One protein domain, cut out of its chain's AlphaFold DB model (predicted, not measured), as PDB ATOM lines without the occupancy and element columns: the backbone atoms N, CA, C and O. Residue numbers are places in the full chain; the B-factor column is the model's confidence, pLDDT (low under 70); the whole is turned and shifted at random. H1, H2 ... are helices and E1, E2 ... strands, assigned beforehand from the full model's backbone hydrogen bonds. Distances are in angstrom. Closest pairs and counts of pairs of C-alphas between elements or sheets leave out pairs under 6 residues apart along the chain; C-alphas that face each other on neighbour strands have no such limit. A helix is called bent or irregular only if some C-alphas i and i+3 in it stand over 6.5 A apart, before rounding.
ATOM      1  N   VAL A  45     200.831 218.427 151.097       38.34
ATOM      2  CA  VAL A  45     200.495 219.819 151.440       38.34
ATOM      3  C   VAL A  45     200.033 220.587 150.195       38.34
ATOM      4  O   VAL A  45     200.822 220.903 149.310       38.34
ATOM      5  N   ILE A  46     198.746 220.945 150.128       48.12
ATOM      6  CA  ILE A  46     198.202 221.751 149.020       48.12
ATOM      7  C   ILE A  46     198.301 223.240 149.370       48.12
ATOM      8  O   ILE A  46     197.620 223.714 150.279       48.12
ATOM      9  N   THR A  47     199.124 223.985 148.630       58.19
ATOM     10  CA  THR A  47     199.319 225.432 148.812       58.19
ATOM     11  C   THR A  47     198.566 226.252 147.745       58.19
ATOM     12  O   THR A  47     198.347 225.768 146.634       58.19
ATOM     13  N   PRO A  48     198.147 227.504 148.029       63.56
ATOM     14  CA  PRO A  48     197.373 228.315 147.075       63.56
ATOM     15  C   PRO A  48     198.099 228.654 145.759       63.56
ATOM     16  O   PRO A  48     197.458 228.780 144.715       63.56
ATOM     17  N   ALA A  49     199.428 228.800 145.790       73.88
ATOM     18  CA  ALA A  49     200.232 229.240 144.646       73.88
ATOM     19  C   ALA A  49     200.162 228.303 143.419       73.88
ATOM     20  O   ALA A  49     199.823 228.800 142.340       73.88
ATOM     21  N   PRO A  50     200.394 226.977 143.530       67.69
ATOM     22  CA  PRO A  50     200.244 226.060 142.400       67.69
ATOM     23  C   PRO A  50     198.838 226.077 141.790       67.69
ATOM     24  O   PRO A  50     198.707 225.997 140.569       67.69
ATOM     25  N   VAL A  51     197.788 226.255 142.601       62.44
ATOM     26  CA  VAL A  51     196.408 226.287 142.091       62.44
ATOM     27  C   VAL A  51     196.130 227.565 141.298       62.44
ATOM     28  O   VAL A  51     195.565 227.507 140.205       62.44
ATOM     29  N   VAL A  52     196.571 228.724 141.799       68.81
ATOM     30  CA  VAL A  52     196.445 229.990 141.062       68.81
ATOM     31  C   VAL A  52     197.276 229.967 139.778       68.81
ATOM     32  O   VAL A  52     196.810 230.434 138.739       68.81
ATOM     33  N   ALA A  53     198.474 229.383 139.806       75.69
ATOM     34  CA  ALA A  53     199.304 229.266 138.615       75.69
ATOM     35  C   ALA A  53     198.684 228.345 137.550       75.69
ATOM     36  O   ALA A  53     198.705 228.673 136.363       75.69
ATOM     37  N   GLN A  54     198.096 227.214 137.950       67.19
ATOM     38  CA  GLN A  54     197.324 226.363 137.040       67.19
ATOM     39  C   GLN A  54     196.162 227.140 136.410       67.19
ATOM     40  O   GLN A  54     196.030 227.145 135.186       67.19
ATOM     41  N   TYR A  55     195.393 227.866 137.223       61.78
ATOM     42  CA  TYR A  55     194.293 228.689 136.733       61.78
ATOM     43  C   TYR A  55     194.759 229.733 135.703       61.78
ATOM     44  O   TYR A  55     194.145 229.901 134.650       61.78
ATOM     45  N   CYS A  56     195.888 230.403 135.955       74.50
ATOM     46  CA  CYS A  56     196.457 231.344 134.995       74.50
ATOM     47  C   CYS A  56     196.818 230.684 133.654       74.50
ATOM     48  O   CYS A  56     196.549 231.283 132.612       74.50
ATOM     49  N   ARG A  57     197.378 229.463 133.658       82.88
ATOM     50  CA  ARG A  57     197.705 228.714 132.426       82.88
ATOM     51  C   ARG A  57     196.457 228.362 131.627       82.88
ATOM     52  O   ARG A  57     196.422 228.576 130.421       82.88
ATOM     53  N   GLU A  58     195.442 227.830 132.295       66.06
ATOM     54  CA  GLU A  58     194.213 227.347 131.655       66.06
ATOM     55  C   GLU A  58     193.368 228.477 131.053       66.06
ATOM     56  O   GLU A  58     192.630 228.248 130.097       66.06
ATOM     57  N   HIS A  59     193.496 229.692 131.590       69.19
ATOM     58  CA  HIS A  59     192.720 230.864 131.176       69.19
ATOM     59  C   HIS A  59     193.549 231.927 130.445       69.19
ATOM     60  O   HIS A  59     193.080 233.052 130.273       69.19
ATOM     61  N   GLU A  60     194.776 231.587 130.034       85.56
ATOM     62  CA  GLU A  60     195.690 232.484 129.307       85.56
ATOM     63  C   GLU A  60     195.861 233.849 130.009       85.56
ATOM     64  O   GLU A  60     195.988 234.913 129.383       85.56
ATOM     65  N   LEU A  61     195.829 233.834 131.345       81.81
ATOM     66  CA  LEU A  61     196.038 235.031 132.142       81.81
ATOM     67  C   LEU A  61     197.517 235.376 132.168       81.81
ATOM     68  O   LEU A  61     198.377 234.509 132.304       81.81
ATOM     69  N   ARG A  62     197.782 236.678 132.102       95.12
ATOM     70  CA  ARG A  62     199.113 237.255 132.204       95.12
ATOM     71  C   ARG A  62     199.209 238.047 133.498       95.12
ATOM     72  O   ARG A  62     198.791 239.212 133.525       95.12
ATOM     73  N   PRO A  63     199.665 237.425 134.597       92.38
ATOM     74  CA  PRO A  63     199.616 238.056 135.899       92.38
ATOM     75  C   PRO A  63     200.755 239.057 136.081       92.38
ATOM     76  O   PRO A  63     201.919 238.776 135.803       92.38
ATOM     77  N   HIS A  64     200.433 240.211 136.657       96.19
ATOM     78  CA  HIS A  64     201.412 240.945 137.447       96.19
ATOM     79  C   HIS A  64     201.553 240.241 138.799       96.19
ATOM     80  O   HIS A  64     200.629 240.265 139.617       96.19
ATOM     81  N   LEU A  65     202.698 239.597 139.015       95.38
ATOM     82  CA  LEU A  65     202.979 238.825 140.220       95.38
ATOM     83  C   LEU A  65     203.398 239.751 141.370       95.38
ATOM     84  O   LEU A  65     204.496 240.312 141.385       95.38
ATOM     85  N   PHE A  66     202.516 239.901 142.355       93.31
ATOM     86  CA  PHE A  66     202.796 240.530 143.641       93.31
ATOM     87  C   PHE A  66     202.884 239.451 144.726       93.31
ATOM     88  O   PHE A  66     202.046 239.353 145.617       93.31
ATOM     89  N   VAL A  67     203.923 238.625 144.618       90.31
ATOM     90  CA  VAL A  67     204.170 237.461 145.479       90.31
ATOM     91  C   VAL A  67     205.624 237.461 145.974       90.31
ATOM     92  O   VAL A  67     206.398 238.363 145.621       90.31
ATOM     93  N   ARG A  68     205.978 236.518 146.850       88.06
ATOM     94  CA  ARG A  68     207.361 236.287 147.290       88.06
ATOM     95  C   ARG A  68     208.135 235.484 146.241       88.06
ATOM     96  O   ARG A  68     207.537 234.817 145.402       88.06
ATOM     97  N   ASP A  69     209.459 235.553 146.302       90.44
ATOM     98  CA  ASP A  69     210.325 234.899 145.316       90.44
ATOM     99  C   ASP A  69     210.251 233.363 145.400       90.44
ATOM    100  O   ASP A  69     210.354 232.689 144.378       90.44
ATOM    101  N   ASP A  70     209.997 232.820 146.597       84.81
ATOM    102  CA  ASP A  70     209.874 231.382 146.884       84.81
ATOM    103  C   ASP A  70     208.693 230.703 146.175       84.81
ATOM    104  O   ASP A  70     208.702 229.490 146.013       84.81
ATOM    105  N   VAL A  71     207.690 231.462 145.724       83.44
ATOM    106  CA  VAL A  71     206.528 230.911 145.004       83.44
ATOM    107  C   VAL A  71     206.558 231.184 143.501       83.44
ATOM    108  O   VAL A  71     205.621 230.799 142.799       83.44
ATOM    109  N   LEU A  72     207.595 231.851 142.981       92.06
ATOM    110  CA  LEU A  72     207.672 232.195 141.556       92.06
ATOM    111  C   LEU A  72     207.777 230.959 140.657       92.06
ATOM    112  O   LEU A  72     207.198 230.974 139.574       92.06
ATOM    113  N   GLU A  73     208.416 229.881 141.123       93.50
ATOM    114  CA  GLU A  73     208.576 228.630 140.363       93.50
ATOM    115  C   GLU A  73     207.233 228.027 139.917       93.50
ATOM    116  O   GLU A  73     207.114 227.478 138.820       93.50
ATOM    117  N   TYR A  74     206.167 228.208 140.707       85.12
ATOM    118  CA  TYR A  74     204.833 227.733 140.338       85.12
ATOM    119  C   TYR A  74     204.298 228.429 139.084       85.12
ATOM    120  O   TYR A  74     203.501 227.831 138.354       85.12
ATOM    121  N   PHE A  75     204.746 229.657 138.811       92.69
ATOM    122  CA  PHE A  75     204.333 230.488 137.680       92.69
ATOM    123  C   PHE A  75     205.279 230.390 136.472       92.69
ATOM    124  O   PHE A  75     205.048 231.069 135.468       92.69
ATOM    125  N   ASP A  76     206.293 229.522 136.508       95.56
ATOM    126  CA  ASP A  76     207.198 229.327 135.377       95.56
ATOM    127  C   ASP A  76     206.436 228.911 134.107       95.56
ATOM    128  O   ASP A  76     205.528 228.069 134.115       95.56
ATOM    129  N   GLY A  77     206.798 229.543 132.988       94.88
ATOM    130  CA  GLY A  77     206.144 229.345 131.692       94.88
ATOM    131  C   GLY A  77     204.820 230.096 131.506       94.88
ATOM    132  O   GLY A  77     204.217 229.970 130.443       94.88
ATOM    133  N   ILE A  78     204.370 230.888 132.485       96.06
ATOM    134  CA  ILE A  78     203.219 231.792 132.336       96.06
ATOM    135  C   ILE A  78     203.719 233.146 131.824       96.06
ATOM    136  O   ILE A  78     204.637 233.736 132.394       96.06
ATOM    137  N   ASP A  79     203.126 233.654 130.743       97.44
ATOM    138  CA  ASP A  79     203.464 234.981 130.222       97.44
ATOM    139  C   ASP A  79     203.064 236.061 131.239       97.44
ATOM    140  O   ASP A  79     201.934 236.095 131.704       97.44
ATOM    141  N   THR A  80     203.981 236.956 131.599       96.75
ATOM    142  CA  THR A  80     203.739 238.062 132.550       96.75
ATOM    143  C   THR A  80     203.812 239.435 131.878       96.75
ATOM    144  O   THR A  80     203.706 240.478 132.531       96.75
ATOM    145  N   THR A  81     203.985 239.467 130.555       95.44
ATOM    146  CA  THR A  81     204.031 240.700 129.772       95.44
ATOM    147  C   THR A  81     202.623 241.256 129.548       95.44
ATOM    148  O   THR A  81     201.645 240.520 129.454       95.44
ATOM    149  N   SER A  82     202.497 242.587 129.467       94.31
ATOM    150  CA  SER A  82     201.209 243.280 129.254       94.31
ATOM    151  C   SER A  82     200.065 242.713 130.125       94.31
ATOM    152  O   SER A  82     199.117 242.119 129.586       94.31
ATOM    153  N   PRO A  83     200.186 242.832 131.461       94.75
ATOM    154  CA  PRO A  83     199.383 242.064 132.402       94.75
ATOM    155  C   PRO A  83     197.886 242.364 132.293       94.75
ATOM    156  O   PRO A  83     197.483 243.516 132.125       94.75
ATOM    157  N   ASN A  84     197.066 241.320 132.426       85.12
ATOM    158  CA  ASN A  84     195.597 241.389 132.412       85.12
ATOM    159  C   ASN A  84     194.952 240.976 133.752       85.12
ATOM    160  O   ASN A  84     193.731 241.020 133.878       85.12
ATOM    161  N   CYS A  85     195.761 240.632 134.756       83.44
ATOM    162  CA  CYS A  85     195.344 240.488 136.148       83.44
ATOM    163  C   CYS A  85     196.506 240.817 137.100       83.44
ATOM    164  O   CYS A  85     197.664 240.921 136.687       83.44
ATOM    165  N   VAL A  86     196.202 240.986 138.385       87.19
ATOM    166  CA  VAL A  86     197.195 240.987 139.468       87.19
ATOM    167  C   VAL A  86     196.984 239.736 140.309       87.19
ATOM    168  O   VAL A  86     195.860 239.483 140.735       87.19
ATOM    169  N   VAL A  87     198.052 238.985 140.575       84.56
ATOM    170  CA  VAL A  87     198.055 237.903 141.573       84.56
ATOM    171  C   VAL A  87     198.806 238.403 142.797       84.56
ATOM    172  O   VAL A  87     199.961 238.809 142.683       84.56
ATOM    173  N   MET A  88     198.153 238.402 143.954       85.81
ATOM    174  CA  MET A  88     198.698 238.918 145.206       85.81
ATOM    175  C   MET A  88     198.784 237.812 146.256       85.81
ATOM    176  O   MET A  88     197.789 237.159 146.565       85.81
ATOM    177  N   GLY A  89     199.970 237.629 146.823       84.69
ATOM    178  CA  GLY A  89     200.207 236.784 147.991       84.69
ATOM    179  C   GLY A  89     200.616 237.606 149.204       84.69
ATOM    180  O   GLY A  89     200.853 238.808 149.098       84.69
ATOM    181  N   GLU A  90     200.726 236.939 150.349       83.88
ATOM    182  CA  GLU A  90     201.411 237.505 151.509       83.88
ATOM    183  C   GLU A  90     202.900 237.659 151.171       83.88
ATOM    184  O   GLU A  90     203.546 236.695 150.758       83.88
ATOM    185  N   VAL A  91     203.427 238.880 151.278       86.75
ATOM    186  CA  VAL A  91     204.820 239.211 150.924       86.75
ATOM    187  C   VAL A  91     205.630 239.755 152.095       86.75
ATOM    188  O   VAL A  91     206.775 240.161 151.891       86.75
ATOM    189  N   GLU A  92     205.058 239.772 153.297       83.00
ATOM    190  CA  GLU A  92     205.671 240.258 154.529       83.00
ATOM    191  C   GLU A  92     206.240 241.677 154.347       83.00
ATOM    192  O   GLU A  92     205.535 242.612 153.958       83.00
ATOM    193  N   GLU A  93     207.545 241.852 154.559       82.69
ATOM    194  CA  GLU A  93     208.264 243.120 154.377       82.69
ATOM    195  C   GLU A  93     208.244 243.620 152.918       82.69
ATOM    196  O   GLU A  93     208.550 244.778 152.630       82.69
ATOM    197  N   GLY A  94     207.825 242.768 151.979       86.00
ATOM    198  CA  GLY A  94     207.593 243.105 150.584       86.00
ATOM    199  C   GLY A  94     206.408 244.045 150.345       86.00
ATOM    200  O   GLY A  94     206.275 244.549 149.226       86.00
ATOM    201  N   PHE A  95     205.563 244.332 151.338       88.12
ATOM    202  CA  PHE A  95     204.514 245.348 151.220       88.12
ATOM    203  C   PHE A  95     205.087 246.769 151.297       88.12
ATOM    204  O   PHE A  95     204.917 247.497 152.273       88.12
ATOM    205  N   SER A  96     205.748 247.198 150.222       92.31
ATOM    206  CA  SER A  96     206.221 248.574 150.070       92.31
ATOM    207  C   SER A  96     205.232 249.434 149.284       92.31
ATOM    208  O   SER A  96     204.520 248.954 148.395       92.31
ATOM    209  N   PHE A  97     205.236 250.742 149.563       91.25
ATOM    210  CA  PHE A  97     204.437 251.722 148.822       91.25
ATOM    211  C   PHE A  97     204.658 251.607 147.307       91.25
ATOM    212  O   PHE A  97     203.705 251.662 146.533       91.25
ATOM    213  N   ASP A  98     205.898 251.369 146.875       94.88
ATOM    214  CA  ASP A  98     206.235 251.214 145.461       94.88
ATOM    215  C   ASP A  98     205.632 249.953 144.840       94.88
ATOM    216  O   ASP A  98     205.102 250.015 143.728       94.88
ATOM    217  N   ARG A  99     205.688 248.808 145.536       94.56
ATOM    218  CA  ARG A  99     205.112 247.546 145.039       94.56
ATOM    219  C   ARG A  99     203.592 247.634 144.941       94.56
ATOM    220  O   ARG A  99     203.035 247.294 143.899       94.56
ATOM    221  N   ILE A 100     202.946 248.203 145.958       93.12
ATOM    222  CA  ILE A 100     201.499 248.448 145.955       93.12
ATOM    223  C   ILE A 100     201.113 249.393 144.811       93.12
ATOM    224  O   ILE A 100     200.177 249.102 144.069       93.12
ATOM    225  N   ASN A 101     201.860 250.481 144.590       95.31
ATOM    226  CA  ASN A 101     201.578 251.405 143.488       95.31
ATOM    227  C   ASN A 101     201.777 250.779 142.100       95.31
ATOM    228  O   ASN A 101     201.085 251.166 141.157       95.31
ATOM    229  N   ARG A 102     202.699 249.822 141.939       96.00
ATOM    230  CA  ARG A 102     202.828 249.069 140.680       96.00
ATOM    231  C   ARG A 102     201.581 248.230 140.412       96.00
ATOM    232  O   ARG A 102     201.000 248.372 139.338       96.00
ATOM    233  N   ALA A 103     201.125 247.456 141.396       93.12
ATOM    234  CA  ALA A 103     199.888 246.680 141.288       93.12
ATOM    235  C   ALA A 103     198.661 247.578 141.039       93.12
ATOM    236  O   ALA A 103     197.861 247.304 140.147       93.12
ATOM    237  N   PHE A 104     198.559 248.700 141.756       93.81
ATOM    238  CA  PHE A 104     197.516 249.712 141.566       93.81
ATOM    239  C   PHE A 104     197.465 250.242 140.127       93.81
ATOM    240  O   PHE A 104     196.404 250.250 139.509       93.81
ATOM    241  N   ARG A 105     198.608 250.655 139.562       96.19
ATOM    242  CA  ARG A 105     198.677 251.182 138.186       96.19
ATOM    243  C   ARG A 105     198.336 250.123 137.142       96.19
ATOM    244  O   ARG A 105     197.749 250.458 136.119       96.19
ATOM    245  N   VAL A 106     198.706 248.867 137.388       93.31
ATOM    246  CA  VAL A 106     198.322 247.740 136.532       93.31
ATOM    247  C   VAL A 106     196.799 247.585 136.532       93.31
ATOM    248  O   VAL A 106     196.200 247.615 135.462       93.31
ATOM    249  N   LEU A 107     196.169 247.531 137.709       86.06
ATOM    250  CA  LEU A 107     194.711 247.430 137.842       86.06
ATOM    251  C   LEU A 107     193.976 248.618 137.207       86.06
ATOM    252  O   LEU A 107     192.999 248.414 136.498       86.06
ATOM    253  N   LEU A 108     194.447 249.849 137.417       90.06
ATOM    254  CA  LEU A 108     193.788 251.059 136.910       90.06
ATOM    255  C   LEU A 108     193.774 251.144 135.374       90.06
ATOM    256  O   LEU A 108     192.861 251.725 134.794       90.06
ATOM    257  N   ASN A 109     194.777 250.560 134.713       89.25
ATOM    258  CA  ASN A 109     194.869 250.538 133.252       89.25
ATOM    259  C   ASN A 109     194.042 249.409 132.606       89.25
ATOM    260  O   ASN A 109     194.019 249.297 131.379       89.25
ATOM    261  N   MET A 110     193.361 248.572 133.395       81.19
ATOM    262  CA  MET A 110     192.507 247.502 132.880       81.19
ATOM    263  C   MET A 110     191.075 248.003 132.648       81.19
ATOM    264  O   MET A 110     190.476 248.578 133.556       81.19
ATOM    265  N   PRO A 111     190.451 247.693 131.496       77.50
ATOM    266  CA  PRO A 111     189.025 247.955 131.287       77.50
ATOM    267  C   PRO A 111     188.119 247.226 132.294       77.50
ATOM    268  O   PRO A 111     187.043 247.711 132.632       77.50
ATOM    269  N   LYS A 112     188.554 246.045 132.755       72.94
ATOM    270  CA  LYS A 112     187.923 245.242 133.809       72.94
ATOM    271  C   LYS A 112     189.011 244.790 134.791       72.94
ATOM    272  O   LYS A 112     189.645 243.769 134.537       72.94
ATOM    273  N   PRO A 113     189.287 245.560 135.855       75.75
ATOM    274  CA  PRO A 113     190.366 245.241 136.782       75.75
ATOM    275  C   PRO A 113     190.116 243.922 137.525       75.75
ATOM    276  O   PRO A 113     189.093 243.779 138.198       75.75
ATOM    277  N   LEU A 114     191.065 242.985 137.430       73.69
ATOM    278  CA  LEU A 114     191.013 241.670 138.076       73.69
ATOM    279  C   LEU A 114     192.173 241.511 139.066       73.69
ATOM    280  O   LEU A 114     193.341 241.536 138.675       73.69
ATOM    281  N   LEU A 115     191.838 241.315 140.341       76.88
ATOM    282  CA  LEU A 115     192.777 240.998 141.415       76.88
ATOM    283  C   LEU A 115     192.452 239.607 141.973       76.88
ATOM    284  O   LEU A 115     191.335 239.374 142.429       76.88
ATOM    285  N   ILE A 116     193.433 238.709 141.938       72.50
ATOM    286  CA  ILE A 116     193.380 237.354 142.490       72.50
ATOM    287  C   ILE A 116     194.268 237.340 143.732       72.50
ATOM    288  O   ILE A 116     195.467 237.598 143.631       72.50
ATOM    289  N   THR A 117     193.704 237.055 144.900       76.06
ATOM    290  CA  THR A 117     194.475 236.962 146.143       76.06
ATOM    291  C   THR A 117     194.671 235.497 146.532       76.06
ATOM    292  O   THR A 117     193.761 234.684 146.403       76.06
ATOM    293  N   MET A 118     195.866 235.146 147.008       71.81
ATOM    294  CA  MET A 118     196.198 233.804 147.517       71.81
ATOM    295  C   MET A 118     195.855 233.633 149.009       71.81
ATOM    296  O   MET A 118     196.149 232.600 149.600       71.81
ATOM    297  N   GLY A 119     195.240 234.655 149.609       68.56
ATOM    298  CA  GLY A 119     194.745 234.697 150.982       68.56
ATOM    299  C   GLY A 119     193.818 235.900 151.183       68.56
ATOM    300  O   GLY A 119     193.729 236.778 150.318       68.56
ATOM    301  N   ASN A 120     193.106 235.941 152.309       66.50
ATOM    302  CA  ASN A 120     192.206 237.048 152.666       66.50
ATOM    303  C   ASN A 120     192.120 237.281 154.183       66.50
ATOM    304  O   ASN A 120     191.133 237.814 154.700       66.50
ATOM    305  N   GLY A 121     193.144 236.866 154.928       66.81
ATOM    306  CA  GLY A 121     193.189 237.172 156.347       66.81
ATOM    307  C   GLY A 121     193.267 238.684 156.567       66.81
ATOM    308  O   GLY A 121     193.744 239.451 155.726       66.81
ATOM    309  N   LYS A 122     192.733 239.135 157.703       71.50
ATOM    310  CA  LYS A 122     192.797 240.546 158.122       71.50
ATOM    311  C   LYS A 122     194.160 240.867 158.736       71.50
ATOM    312  O   LYS A 122     194.707 241.947 158.532       71.50
ATOM    313  N   PHE A 123     194.651 239.933 159.536       77.12
ATOM    314  CA  PHE A 123     195.932 239.950 160.220       77.12
ATOM    315  C   PHE A 123     196.262 238.509 160.635       77.12
ATOM    316  O   PHE A 123     195.354 237.690 160.798       77.12
ATOM    317  N   PHE A 124     197.536 238.232 160.878       68.38
ATOM    318  CA  PHE A 124     198.020 236.990 161.478       68.38
ATOM    319  C   PHE A 124     198.913 237.305 162.680       68.38
ATOM    320  O   PHE A 124     199.352 238.438 162.871       68.38
ATOM    321  N   GLN A 125     199.158 236.316 163.538       75.88
ATOM    322  CA  GLN A 125     199.986 236.491 164.729       75.88
ATOM    323  C   GLN A 125     201.411 235.995 164.459       75.88
ATOM    324  O   GLN A 125     201.599 234.821 164.145       75.88
ATOM    325  N   ARG A 126     202.412 236.864 164.629       75.25
ATOM    326  CA  ARG A 126     203.836 236.496 164.696       75.25
ATOM    327  C   ARG A 126     204.323 236.482 166.144       75.25
ATOM    328  O   ARG A 126     203.616 236.904 167.064       75.25
ATOM    329  N   VAL A 127     205.555 236.004 166.321       69.62
ATOM    330  CA  VAL A 127     206.272 235.972 167.608       69.62
ATOM    331  C   VAL A 127     206.459 237.380 168.186       69.62
ATOM    332  O   VAL A 127     206.389 237.562 169.394       69.62
ATOM    333  N   ASP A 128     206.654 238.385 167.334       80.81
ATOM    334  CA  ASP A 128     206.880 239.784 167.710       80.81
ATOM    335  C   ASP A 128     205.596 240.633 167.764       80.81
ATOM    336  O   ASP A 128     205.622 241.763 168.257       80.81
ATOM    337  N   GLY A 129     204.457 240.100 167.315       75.50
ATOM    338  CA  GLY A 129     203.165 240.775 167.403       75.50
ATOM    339  C   GLY A 129     202.195 240.427 166.271       75.50
ATOM    340  O   GLY A 129     202.519 239.650 165.374       75.50
ATOM    341  N   PRO A 130     200.963 240.965 166.315       80.94
ATOM    342  CA  PRO A 130     200.030 240.842 165.205       80.94
ATOM    343  C   PRO A 130     200.536 241.633 163.991       80.94
ATOM    344  O   PRO A 130     200.888 242.808 164.107       80.94
ATOM    345  N   CYS A 131     200.514 241.001 162.824       82.62
ATOM    346  CA  CYS A 131     200.887 241.595 161.548       82.62
ATOM    347  C   CYS A 131     199.683 241.668 160.625       82.62
ATOM    348  O   CYS A 131     198.860 240.759 160.586       82.62
ATOM    349  N   ILE A 132     199.592 242.764 159.883       84.31
ATOM    350  CA  ILE A 132     198.600 242.920 158.826       84.31
ATOM    351  C   ILE A 132     198.811 241.834 157.764       84.31
ATOM    352  O   ILE A 132     199.948 241.497 157.452       84.31
ATOM    353  N   ASP A 133     197.717 241.282 157.254       83.06
ATOM    354  CA  ASP A 133     197.729 240.185 156.281       83.06
ATOM    355  C   ASP A 133     197.278 240.709 154.906       83.06
ATOM    356  O   ASP A 133     196.713 241.808 154.784       83.06
ATOM    357  N   VAL A 134     197.508 239.918 153.863       81.81
ATOM    358  CA  VAL A 134     197.262 240.232 152.453       81.81
ATOM    359  C   VAL A 134     195.854 240.774 152.181       81.81
ATOM    360  O   VAL A 134     195.688 241.656 151.332       81.81
ATOM    361  N   GLY A 135     194.837 240.329 152.928       78.12
ATOM    362  CA  GLY A 135     193.450 240.770 152.752       78.12
ATOM    363  C   GLY A 135     193.254 242.272 152.982       78.12
ATOM    364  O   GLY A 135     192.435 242.906 152.311       78.12
ATOM    365  N   ALA A 136     194.042 242.892 153.864       82.81
ATOM    366  CA  ALA A 136     193.956 244.333 154.096       82.81
ATOM    367  C   ALA A 136     194.528 245.149 152.923       82.81
ATOM    368  O   ALA A 136     193.959 246.174 152.537       82.81
ATOM    369  N   PHE A 137     195.616 244.679 152.309       87.06
ATOM    370  CA  PHE A 137     196.192 245.311 151.118       87.06
ATOM    371  C   PHE A 137     195.315 245.104 149.886       87.06
ATOM    372  O   PHE A 137     195.142 246.030 149.088       87.06
ATOM    373  N   ALA A 138     194.697 243.928 149.768       81.50
ATOM    374  CA  ALA A 138     193.683 243.666 148.762       81.50
ATOM    375  C   ALA A 138     192.520 244.664 148.894       81.50
ATOM    376  O   ALA A 138     192.183 245.347 147.927       81.50
ATOM    377  N   ALA A 139     191.978 244.856 150.100       78.00
ATOM    378  CA  ALA A 139     190.924 245.841 150.348       78.00
ATOM    379  C   ALA A 139     191.344 247.281 149.973       78.00
ATOM    380  O   ALA A 139     190.546 248.024 149.395       78.00
ATOM    381  N   ALA A 140     192.596 247.674 150.231       84.38
ATOM    382  CA  ALA A 140     193.121 248.988 149.845       84.38
ATOM    383  C   ALA A 140     193.190 249.186 148.318       84.38
ATOM    384  O   ALA A 140     192.815 250.248 147.807       84.38
ATOM    385  N   LEU A 141     193.627 248.164 147.573       82.75
ATOM    386  CA  LEU A 141     193.591 248.183 146.109       82.75
ATOM    387  C   LEU A 141     192.151 248.240 145.597       82.75
ATOM    388  O   LEU A 141     191.865 249.069 144.733       82.75
ATOM    389  N   LYS A 142     191.236 247.463 146.195       76.81
ATOM    390  CA  LYS A 142     189.800 247.506 145.871       76.81
ATOM    391  C   LYS A 142     189.247 248.911 145.905       76.81
ATOM    392  O   LYS A 142     188.642 249.378 144.942       76.81
ATOM    393  N   PHE A 143     189.465 249.555 147.046       79.44
ATOM    394  CA  PHE A 143     188.968 250.885 147.333       79.44
ATOM    395  C   PHE A 143     189.488 251.904 146.316       79.44
ATOM    396  O   PHE A 143     188.763 252.805 145.908       79.44
ATOM    397  N   SER A 144     190.736 251.734 145.877       83.00
ATOM    398  CA  SER A 144     191.428 252.693 145.017       83.00
ATOM    399  C   SER A 144     191.130 252.515 143.526       83.00
ATOM    400  O   SER A 144     191.261 253.474 142.769       83.00
ATOM    401  N   THR A 145     190.759 251.313 143.073       75.06
ATOM    402  CA  THR A 145     190.605 251.014 141.635       75.06
ATOM    403  C   THR A 145     189.182 250.656 141.227       75.06
ATOM    404  O   THR A 145     188.959 250.382 140.050       75.06
ATOM    405  N   ASN A 146     188.236 250.581 142.173       65.62
ATOM    406  CA  ASN A 146     186.939 249.927 141.965       65.62
ATOM    407  C   ASN A 146     187.095 248.522 141.347       65.62
ATOM    408  O   ASN A 146     186.214 248.065 140.617       65.62
ATOM    409  N   CYS A 147     188.223 247.835 141.600       64.19
ATOM    410  CA  CYS A 147     188.373 246.472 141.106       64.19
ATOM    411  C   CYS A 147     187.377 245.578 141.829       64.19
ATOM    412  O   CYS A 147     187.040 245.783 143.000       64.19
ATOM    413  N   GLU A 148     186.889 244.569 141.131       59.56
ATOM    414  CA  GLU A 148     186.052 243.582 141.778       59.56
ATOM    415  C   GLU A 148     186.944 242.517 142.393       59.56
ATOM    416  O   GLU A 148     187.527 241.690 141.701       59.56
ATOM    417  N   ILE A 149     187.062 242.573 143.720       62.22
ATOM    418  CA  ILE A 149     187.722 241.523 144.489       62.22
ATOM    419  C   ILE A 149     186.704 240.485 144.899       62.22
ATOM    420  O   ILE A 149     185.640 240.804 145.455       62.22
ATOM    421  N   VAL A 150     187.110 239.253 144.650       61.00
ATOM    422  CA  VAL A 150     186.399 238.047 144.998       61.00
ATOM    423  C   VAL A 150     187.306 237.228 145.895       61.00
ATOM    424  O   VAL A 150     188.409 236.873 145.490       61.00
ATOM    425  N   MET A 151     186.832 236.921 147.093       67.06
ATOM    426  CA  MET A 151     187.414 235.869 147.905       67.06
ATOM    427  C   MET A 151     186.809 234.544 147.469       67.06
ATOM    428  O   MET A 151     185.589 234.410 147.467       67.06
ATOM    429  N   ILE A 152     187.643 233.576 147.115       66.06
ATOM    430  CA  ILE A 152     187.217 232.199 146.881       66.06
ATOM    431  C   ILE A 152     187.788 231.377 148.031       66.06
ATOM    432  O   ILE A 152     189.005 231.312 148.174       66.06
ATOM    433  N   GLY A 153     186.927 230.802 148.866       66.38
ATOM    434  CA  GLY A 153     187.350 230.128 150.095       66.38
ATOM    435  C   GLY A 153     186.522 228.896 150.427       66.38
ATOM    436  O   GLY A 153     185.402 228.727 149.933       66.38
ATOM    437  N   ASP A 154     187.097 228.017 151.240       71.06
ATOM    438  CA  ASP A 154     186.465 226.788 151.708       71.06
ATOM    439  C   ASP A 154     185.791 226.950 153.080       71.06
ATOM    440  O   ASP A 154     184.917 226.149 153.429       71.06
ATOM    441  N   ASP A 155     186.100 228.010 153.829       81.56
ATOM    442  CA  ASP A 155     185.436 228.349 155.087       81.56
ATOM    443  C   ASP A 155     184.369 229.443 154.906       81.56
ATOM    444  O   ASP A 155     184.653 230.619 154.666       81.56
ATOM    445  N   LEU A 156     183.102 229.068 155.103       84.75
ATOM    446  CA  LEU A 156     181.977 229.984 154.928       84.75
ATOM    447  C   LEU A 156     182.027 231.191 155.878       84.75
ATOM    448  O   LEU A 156     181.560 232.274 155.525       84.75
ATOM    449  N   LEU A 157     182.543 231.035 157.097       84.25
ATOM    450  CA  LEU A 157     182.518 232.115 158.083       84.25
ATOM    451  C   LEU A 157     183.752 233.003 157.978       84.25
ATOM    452  O   LEU A 157     183.615 234.229 158.005       84.25
ATOM    453  N   SER A 158     184.938 232.402 157.881       72.38
ATOM    454  CA  SER A 158     186.189 233.160 157.904       72.38
ATOM    455  C   SER A 158     186.557 233.718 156.529       72.38
ATOM    456  O   SER A 158     186.821 234.918 156.436       72.38
ATOM    457  N   ASP A 159     186.464 232.922 155.462       70.44
ATOM    458  CA  ASP A 159     186.808 233.375 154.113       70.44
ATOM    459  C   ASP A 159     185.677 234.198 153.504       70.44
ATOM    460  O   ASP A 159     185.837 235.388 153.227       70.44
ATOM    461  N   VAL A 160     184.512 233.572 153.320       74.81
ATOM    462  CA  VAL A 160     183.371 234.177 152.620       74.81
ATOM    463  C   VAL A 160     182.748 235.274 153.478       74.81
ATOM    464  O   VAL A 160     182.656 236.424 153.045       74.81
ATOM    465  N   GLY A 161     182.358 234.952 154.714       80.25
ATOM    466  CA  GLY A 161     181.773 235.924 155.637       80.25
ATOM    467  C   GLY A 161     182.740 237.055 155.989       80.25
ATOM    468  O   GLY A 161     182.342 238.221 156.047       80.25
ATOM    469  N   GLY A 162     184.026 236.736 156.161       71.69
ATOM    470  CA  GLY A 162     185.078 237.729 156.367       71.69
ATOM    471  C   GLY A 162     185.232 238.674 155.176       71.69
ATOM    472  O   GLY A 162     185.294 239.889 155.378       71.69
ATOM    473  N   ALA A 163     185.223 238.143 153.951       64.94
ATOM    474  CA  ALA A 163     185.283 238.931 152.724       64.94
ATOM    475  C   ALA A 163     184.079 239.867 152.570       64.94
ATOM    476  O   ALA A 163     184.255 241.068 152.341       64.94
ATOM    477  N   GLN A 164     182.869 239.349 152.767       78.38
ATOM    478  CA  GLN A 164     181.628 240.124 152.676       78.38
ATOM    479  C   GLN A 164     181.577 241.258 153.699       78.38
ATOM    480  O   GLN A 164     181.213 242.384 153.358       78.38
ATOM    481  N   ALA A 165     182.030 241.009 154.931       76.00
ATOM    482  CA  ALA A 165     182.145 242.046 155.957       76.00
ATOM    483  C   ALA A 165     183.126 243.173 155.572       76.00
ATOM    484  O   ALA A 165     183.018 244.286 156.084       76.00
ATOM    485  N   CYS A 166     184.062 242.901 154.660       58.84
ATOM    486  CA  CYS A 166     184.996 243.871 154.090       58.84
ATOM    487  C   CYS A 166     184.526 244.437 152.733       58.84
ATOM    488  O   CYS A 166     185.305 245.079 152.028       58.84
ATOM    489  N   GLY A 167     183.267 244.205 152.347       63.50
ATOM    490  CA  GLY A 167     182.694 244.677 151.086       63.50
ATOM    491  C   GLY A 167     183.212 243.935 149.853       63.50
ATOM    492  O   GLY A 167     183.073 244.437 148.736       63.50
ATOM    493  N   MET A 168     183.846 242.772 150.022       67.69
ATOM    494  CA  MET A 168     184.270 241.865 148.950       67.69
ATOM    495  C   MET A 168     183.186 240.838 148.648       67.69
ATOM    496  O   MET A 168     182.346 240.559 149.496       67.69
ATOM    497  N   ARG A 169     183.191 240.282 147.435       69.50
ATOM    498  CA  ARG A 169     182.317 239.142 147.142       69.50
ATOM    499  C   ARG A 169     182.990 237.867 147.611       69.50
ATOM    500  O   ARG A 169     184.201 237.740 147.456       69.50
ATOM    501  N   GLY A 170     182.230 236.953 148.190       69.94
ATOM    502  CA  GLY A 170     182.713 235.671 148.681       69.94
ATOM    503  C   GLY A 170     182.108 234.524 147.883       69.94
ATOM    504  O   GLY A 170     180.892 234.345 147.873       69.94
ATOM    505  N   ILE A 171     182.947 233.730 147.227       72.56
ATOM    506  CA  ILE A 171     182.567 232.469 146.602       72.56
ATOM    507  C   ILE A 171     182.984 231.331 147.518       72.56
ATOM    508  O   ILE A 171     184.152 231.197 147.877       72.56
ATOM    509  N   GLN A 172     182.016 230.492 147.856       83.44
ATOM    510  CA  GLN A 172     182.267 229.259 148.579       83.44
ATOM    511  C   GLN A 172     182.642 228.156 147.588       83.44
ATOM    512  O   GLN A 172     181.844 227.827 146.710       83.44
ATOM    513  N   VAL A 173     183.801 227.526 147.757       68.00
ATOM    514  CA  VAL A 173     184.104 226.260 147.068       68.00
ATOM    515  C   VAL A 173     183.681 225.072 147.922       68.00
ATOM    516  O   VAL A 173     183.728 225.149 149.147       68.00
ATOM    517  N   LYS A 174     183.262 223.965 147.305       79.75
ATOM    518  CA  LYS A 174     182.870 222.739 148.027       79.75
ATOM    519  C   LYS A 174     184.035 221.788 148.318       79.75
ATOM    520  O   LYS A 174     183.822 220.667 148.775       79.75
ATOM    521  N   THR A 175     185.262 222.230 148.076       63.59
ATOM    522  CA  THR A 175     186.490 221.580 148.547       63.59
ATOM    523  C   THR A 175     186.800 221.989 149.994       63.59
ATOM    524  O   THR A 175     186.255 222.974 150.475       63.59
ATOM    525  N   GLY A 176     187.680 221.262 150.693       73.50
ATOM    526  CA  GLY A 176     188.198 221.671 152.011       73.50
ATOM    527  C   GLY A 176     187.181 221.599 153.163       73.50
ATOM    528  O   GLY A 176     186.548 220.563 153.372       73.50
ATOM    529  N   LYS A 177     187.051 222.687 153.935       70.19
ATOM    530  CA  LYS A 177     186.195 222.838 155.132       70.19
ATOM    531  C   LYS A 177     184.689 222.858 154.850       70.19
ATOM    532  O   LYS A 177     183.895 222.846 155.802       70.19
ATOM    533  N   TRP A 178     184.284 222.894 153.579       83.44
ATOM    534  CA  TRP A 178     182.877 222.911 153.206       83.44
ATOM    535  C   TRP A 178     182.121 221.701 153.758       83.44
ATOM    536  O   TRP A 178     182.598 220.566 153.777       83.44
ATOM    537  N   ARG A 179     180.881 221.945 154.180       83.38
ATOM    538  CA  ARG A 179     179.945 220.912 154.622       83.38
ATOM    539  C   ARG A 179     178.524 221.285 154.204       83.38
ATOM    540  O   ARG A 179     178.203 222.470 154.262       83.38
ATOM    541  N   PRO A 180     177.638 220.321 153.890       86.88
ATOM    542  CA  PRO A 180     176.253 220.615 153.500       86.88
ATOM    543  C   PRO A 180     175.504 221.498 154.509       86.88
ATOM    544  O   PRO A 180     174.692 222.340 154.146       86.88
ATOM    545  N   ASP A 181     175.824 221.369 155.799       88.44
ATOM    546  CA  ASP A 181     175.207 222.168 156.860       88.44
ATOM    547  C   ASP A 181     175.565 223.664 156.819       88.44
ATOM    548  O   ASP A 181     174.885 224.464 157.463       88.44
ATOM    549  N   PHE A 182     176.580 224.079 156.051       86.56
ATOM    550  CA  PHE A 182     176.861 225.494 155.787       86.56
ATOM    551  C   PHE A 182     175.679 226.210 155.132       86.56
ATOM    552  O   PHE A 182     175.434 227.380 155.424       86.56
ATOM    553  N   GLU A 183     174.851 225.501 154.366       83.06
ATOM    554  CA  GLU A 183     173.623 226.055 153.787       83.06
ATOM    555  C   GLU A 183     172.618 226.529 154.848       83.06
ATOM    556  O   GLU A 183     171.742 227.342 154.549       83.06
ATOM    557  N   LYS A 184     172.750 226.078 156.100       88.75
ATOM    558  CA  LYS A 184     171.889 226.473 157.225       88.75
ATOM    559  C   LYS A 184     172.426 227.685 157.991       88.75
ATOM    560  O   LYS A 184     171.700 228.250 158.806       88.75
ATOM    561  N   LEU A 185     173.674 228.087 157.751       88.81
ATOM    562  CA  LEU A 185     174.303 229.221 158.430       88.81
ATOM    563  C   LEU A 185     173.775 230.567 157.901       88.81
ATOM    564  O   LEU A 185     173.268 230.634 156.776       88.81
ATOM    565  N   PRO A 186     173.865 231.645 158.707       90.56
ATOM    566  CA  PRO A 186     173.345 232.961 158.331       90.56
ATOM    567  C   PRO A 186     174.152 233.639 157.216       90.56
ATOM    568  O   PRO A 186     173.588 234.423 156.460       90.56
ATOM    569  N   VAL A 187     175.448 233.333 157.093       91.62
ATOM    570  CA  VAL A 187     176.286 233.819 155.990       91.62
ATOM    571  C   VAL A 187     175.907 233.064 154.720       91.62
ATOM    572  O   VAL A 187     175.840 231.835 154.733       91.62
ATOM    573  N   LYS A 188     175.651 233.789 153.628       94.12
ATOM    574  CA  LYS A 188     175.376 233.211 152.309       94.12
ATOM    575  C   LYS A 188     176.452 233.669 151.338       94.12
ATOM    576  O   LYS A 188     176.637 234.879 151.222       94.12
ATOM    577  N   PRO A 189     177.146 232.749 150.655       88.38
ATOM    578  CA  PRO A 189     178.123 233.147 149.659       88.38
ATOM    579  C   PRO A 189     177.420 233.800 148.465       88.38
ATOM    580  O   PRO A 189     176.278 233.466 148.150       88.38
ATOM    581  N   ASP A 190     178.119 234.704 147.787       82.69
ATOM    582  CA  ASP A 190     177.646 235.339 146.555       82.69
ATOM    583  C   ASP A 190     177.531 234.315 145.411       82.69
ATOM    584  O   ASP A 190     176.631 234.407 144.580       82.69
ATOM    585  N   LEU A 191     178.419 233.312 145.394       81.25
ATOM    586  CA  LEU A 191     178.361 232.142 144.514       81.25
ATOM    587  C   LEU A 191     178.850 230.895 145.254       81.25
ATOM    588  O   LEU A 191     179.651 230.978 146.180       81.25
ATOM    589  N   THR A 192     178.406 229.718 144.823       86.56
ATOM    590  CA  THR A 192     178.992 228.446 145.264       86.56
ATOM    591  C   THR A 192     179.496 227.681 144.052       86.56
ATOM    592  O   THR A 192     178.783 227.581 143.056       86.56
ATOM    593  N   ALA A 193     180.694 227.120 144.151       71.38
ATOM    594  CA  ALA A 193     181.325 226.330 143.104       71.38
ATOM    595  C   ALA A 193     181.835 225.002 143.669       71.38
ATOM    596  O   ALA A 193     182.100 224.902 144.867       71.38
ATOM    597  N   ASP A 194     181.974 223.969 142.841       71.62
ATOM    598  CA  ASP A 194     182.417 222.664 143.341       71.62
ATOM    599  C   ASP A 194     183.907 222.683 143.722       71.62
ATOM    600  O   ASP A 194     184.282 222.110 144.745       71.62
ATOM    601  N   CYS A 195     184.736 223.431 142.989       53.38
ATOM    602  CA  CYS A 195     186.144 223.672 143.310       53.38
ATOM    603  C   CYS A 195     186.616 225.069 142.868       53.38
ATOM    604  O   CYS A 195     185.851 225.836 142.277       53.38
ATOM    605  N   LEU A 196     187.884 225.410 143.150       50.59
ATOM    606  CA  LEU A 196     188.471 226.695 142.749       50.59
ATOM    607  C   LEU A 196     188.374 226.906 141.231       50.59
ATOM    608  O   LEU A 196     187.923 227.965 140.815       50.59
ATOM    609  N   TYR A 197     188.697 225.894 140.419       49.84
ATOM    610  CA  TYR A 197     188.581 225.977 138.957       49.84
ATOM    611  C   TYR A 197     187.179 226.421 138.512       49.84
ATOM    612  O   TYR A 197     187.038 227.395 137.772       49.84
ATOM    613  N   ASP A 198     186.136 225.767 139.030       54.09
ATOM    614  CA  ASP A 198     184.750 226.106 138.698       54.09
ATOM    615  C   ASP A 198     184.389 227.521 139.150       54.09
ATOM    616  O   ASP A 198     183.751 228.260 138.401       54.09
ATOM    617  N   ALA A 199     184.831 227.922 140.349       52.94
ATOM    618  CA  ALA A 199     184.600 229.265 140.868       52.94
ATOM    619  C   ALA A 199     185.171 230.309 139.918       52.94
ATOM    620  O   ALA A 199     184.479 231.261 139.555       52.94
ATOM    621  N   VAL A 200     186.416 230.133 139.483       50.78
ATOM    622  CA  VAL A 200     187.043 231.156 138.663       50.78
ATOM    623  C   VAL A 200     186.545 231.134 137.215       50.78
ATOM    624  O   VAL A 200     186.352 232.201 136.633       50.78
ATOM    625  N   LYS A 201     186.202 229.961 136.669       54.62
ATOM    626  CA  LYS A 201     185.504 229.848 135.381       54.62
ATOM    627  C   LYS A 201     184.163 230.584 135.392       54.62
ATOM    628  O   LYS A 201     183.880 231.360 134.483       54.62
ATOM    629  N   MET A 202     183.365 230.422 136.451       58.53
ATOM    630  CA  MET A 202     182.100 231.148 136.617       58.53
ATOM    631  C   MET A 202     182.299 232.672 136.605       58.53
ATOM    632  O   MET A 202     181.509 233.379 135.976       58.53
ATOM    633  N   ILE A 203     183.359 233.171 137.256       55.62
ATOM    634  CA  ILE A 203     183.710 234.602 137.277       55.62
ATOM    635  C   ILE A 203     184.156 235.082 135.892       55.62
ATOM    636  O   ILE A 203     183.722 236.148 135.448       55.62
ATOM    637  N   ALA A 204     185.034 234.327 135.231       50.41
ATOM    638  CA  ALA A 204     185.622 234.693 133.946       50.41
ATOM    639  C   ALA A 204     184.574 234.747 132.825       50.41
ATOM    640  O   ALA A 204     184.564 235.700 132.044       50.41
ATOM    641  N   ASP A 205     183.664 233.770 132.790       50.94
ATOM    642  CA  ASP A 205     182.691 233.617 131.705       50.94
ATOM    643  C   ASP A 205     181.514 234.602 131.820       50.94
ATOM    644  O   ASP A 205     181.013 235.095 130.807       50.94
ATOM    645  N   ASN A 206     181.072 234.933 133.040       49.50
ATOM    646  CA  ASN A 206     179.822 235.679 133.251       49.50
ATOM    647  C   ASN A 206     180.011 237.066 133.889       49.50
ATOM    648  O   ASN A 206     179.093 237.895 133.868       49.50
ATOM    649  N   GLY A 207     181.176 237.346 134.487       48.59
ATOM    650  CA  GLY A 207     181.259 238.353 135.549       48.59
ATOM    651  C   GLY A 207     180.277 238.028 136.690       48.59
ATOM    652  O   GLY A 207     179.589 237.012 136.665       48.59
TER     653      GLY A 207
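AT A GLANCE: This is residues 45 to 207 of the 210 residues of an uncharacterized protein of Caenorhabditis japonica (UniProt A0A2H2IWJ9). What is the main picture? A strongly twisted sheet of six strands makes the core, with H4 and H5 packed on one face, H1 and H7 on the other, and H3 over E1 and E2. The small antiparallel hairpin E4 and E5 and the short helix H6 lie far from the middle. What is it made of? The printed part has 163 residues with seven named helices and eight named strands, in the order H1 E1 H2 E2 H3 E3 E4 E5 H4 E6 H5 E7 H6 E8 H7, class mixed. The large sheet runs E1 E2 E3 E6 E7 E8, parallel within E1 E2 E3 and within E6 E7 E8; the whole is compact, radius of gyration of the C-alphas 15.3 A, spanning 43 by 42 by 33 A.

IN THESE COORDINATES: Where are the strands? E1 is residues 63 to 66, E2 85 to 88, E3 114 to 117, E6 148 to 153 and 15.9 A long, E7 169 to 173, E8 191 to 193, E4 123 to 125, E5 130 to 132. Where are the helices? H1 is residues 48 to 58, 15.8 A, from C-alpha 48 at (197.373, 228.315, 147.075); H3 is 97 to 108, 16.0 A; H4 134 to 145, 16.7 A; H5 156 to 165, 12.1 A; H7 196 to 206, 15.7 A, ending at C-alpha 206 at (179.822, 235.679, 133.251). H6 is 180 to 184, and H2, 69 to 75, is irregular, with C-alphas 70 and 73 7.2 A apart.

HOW THE PARTS SIT: How do strands pair? Within hydrogen-bond range are N 66 and O 87 for E1 and E2, 2.8 A, N 86 and O 114 for E2 and E3, 2.9 A, N 171 and O 151 for E6 and E7, 2.7 A, N 172 and O 191 for E7 and E8, 2.9 A, and N 131 and O 124 for E4 and E5, 2.8 A. E3 and E6 meet only at a point, C-alphas 115 and 149 facing each other at 5.9 A. How do helices join strands? In strand-helix-strand units, parallel neighbours with a helix between, the crossover is left-handed in E1, H2, E2 and right-handed in E2, H3, E3, in E6, H5, E7 and in E7, H6, E8. H5, at a height over the sheet of 8.3 A, is nearest E7 at the C-alphas of Val 160 and Gly 170, 4.3 A; H2 only grazes the sheet and H6 is not on it. Which helices touch? H4, with residues 141 to 145 alone, touches H3 at a steep tilt of 51 degrees, closest C-alphas Leu 108 and Thr 145, 5.7 A; H1 touches H2, closest Ala 53 and Phe 75, 5.3 A, and only just touches H7, with 3 pairs of C-alphas within 8 A, closest Tyr 55 and Tyr 197, 6.7 A. Are their backbones in range? Every O i to N i+4 pair is within hydrogen-bond range in H1, H3, H4 and H7, against 4 of 6 in H5, 0 of 3 in H2 with 3 of 4 for i+3, and 0 of 1 in H6 with 2 of 2 for i+3.

THE WHOLE: How large is it? The two C-alphas farthest apart, Thr 81 and Lys 184, are 44.6 A apart; the printed part has no cut and no long link. Where is confidence low? The mean pLDDT of the printed part is 77.7, with 45 residues under 70, among them 146 to 153 and 195 to 207.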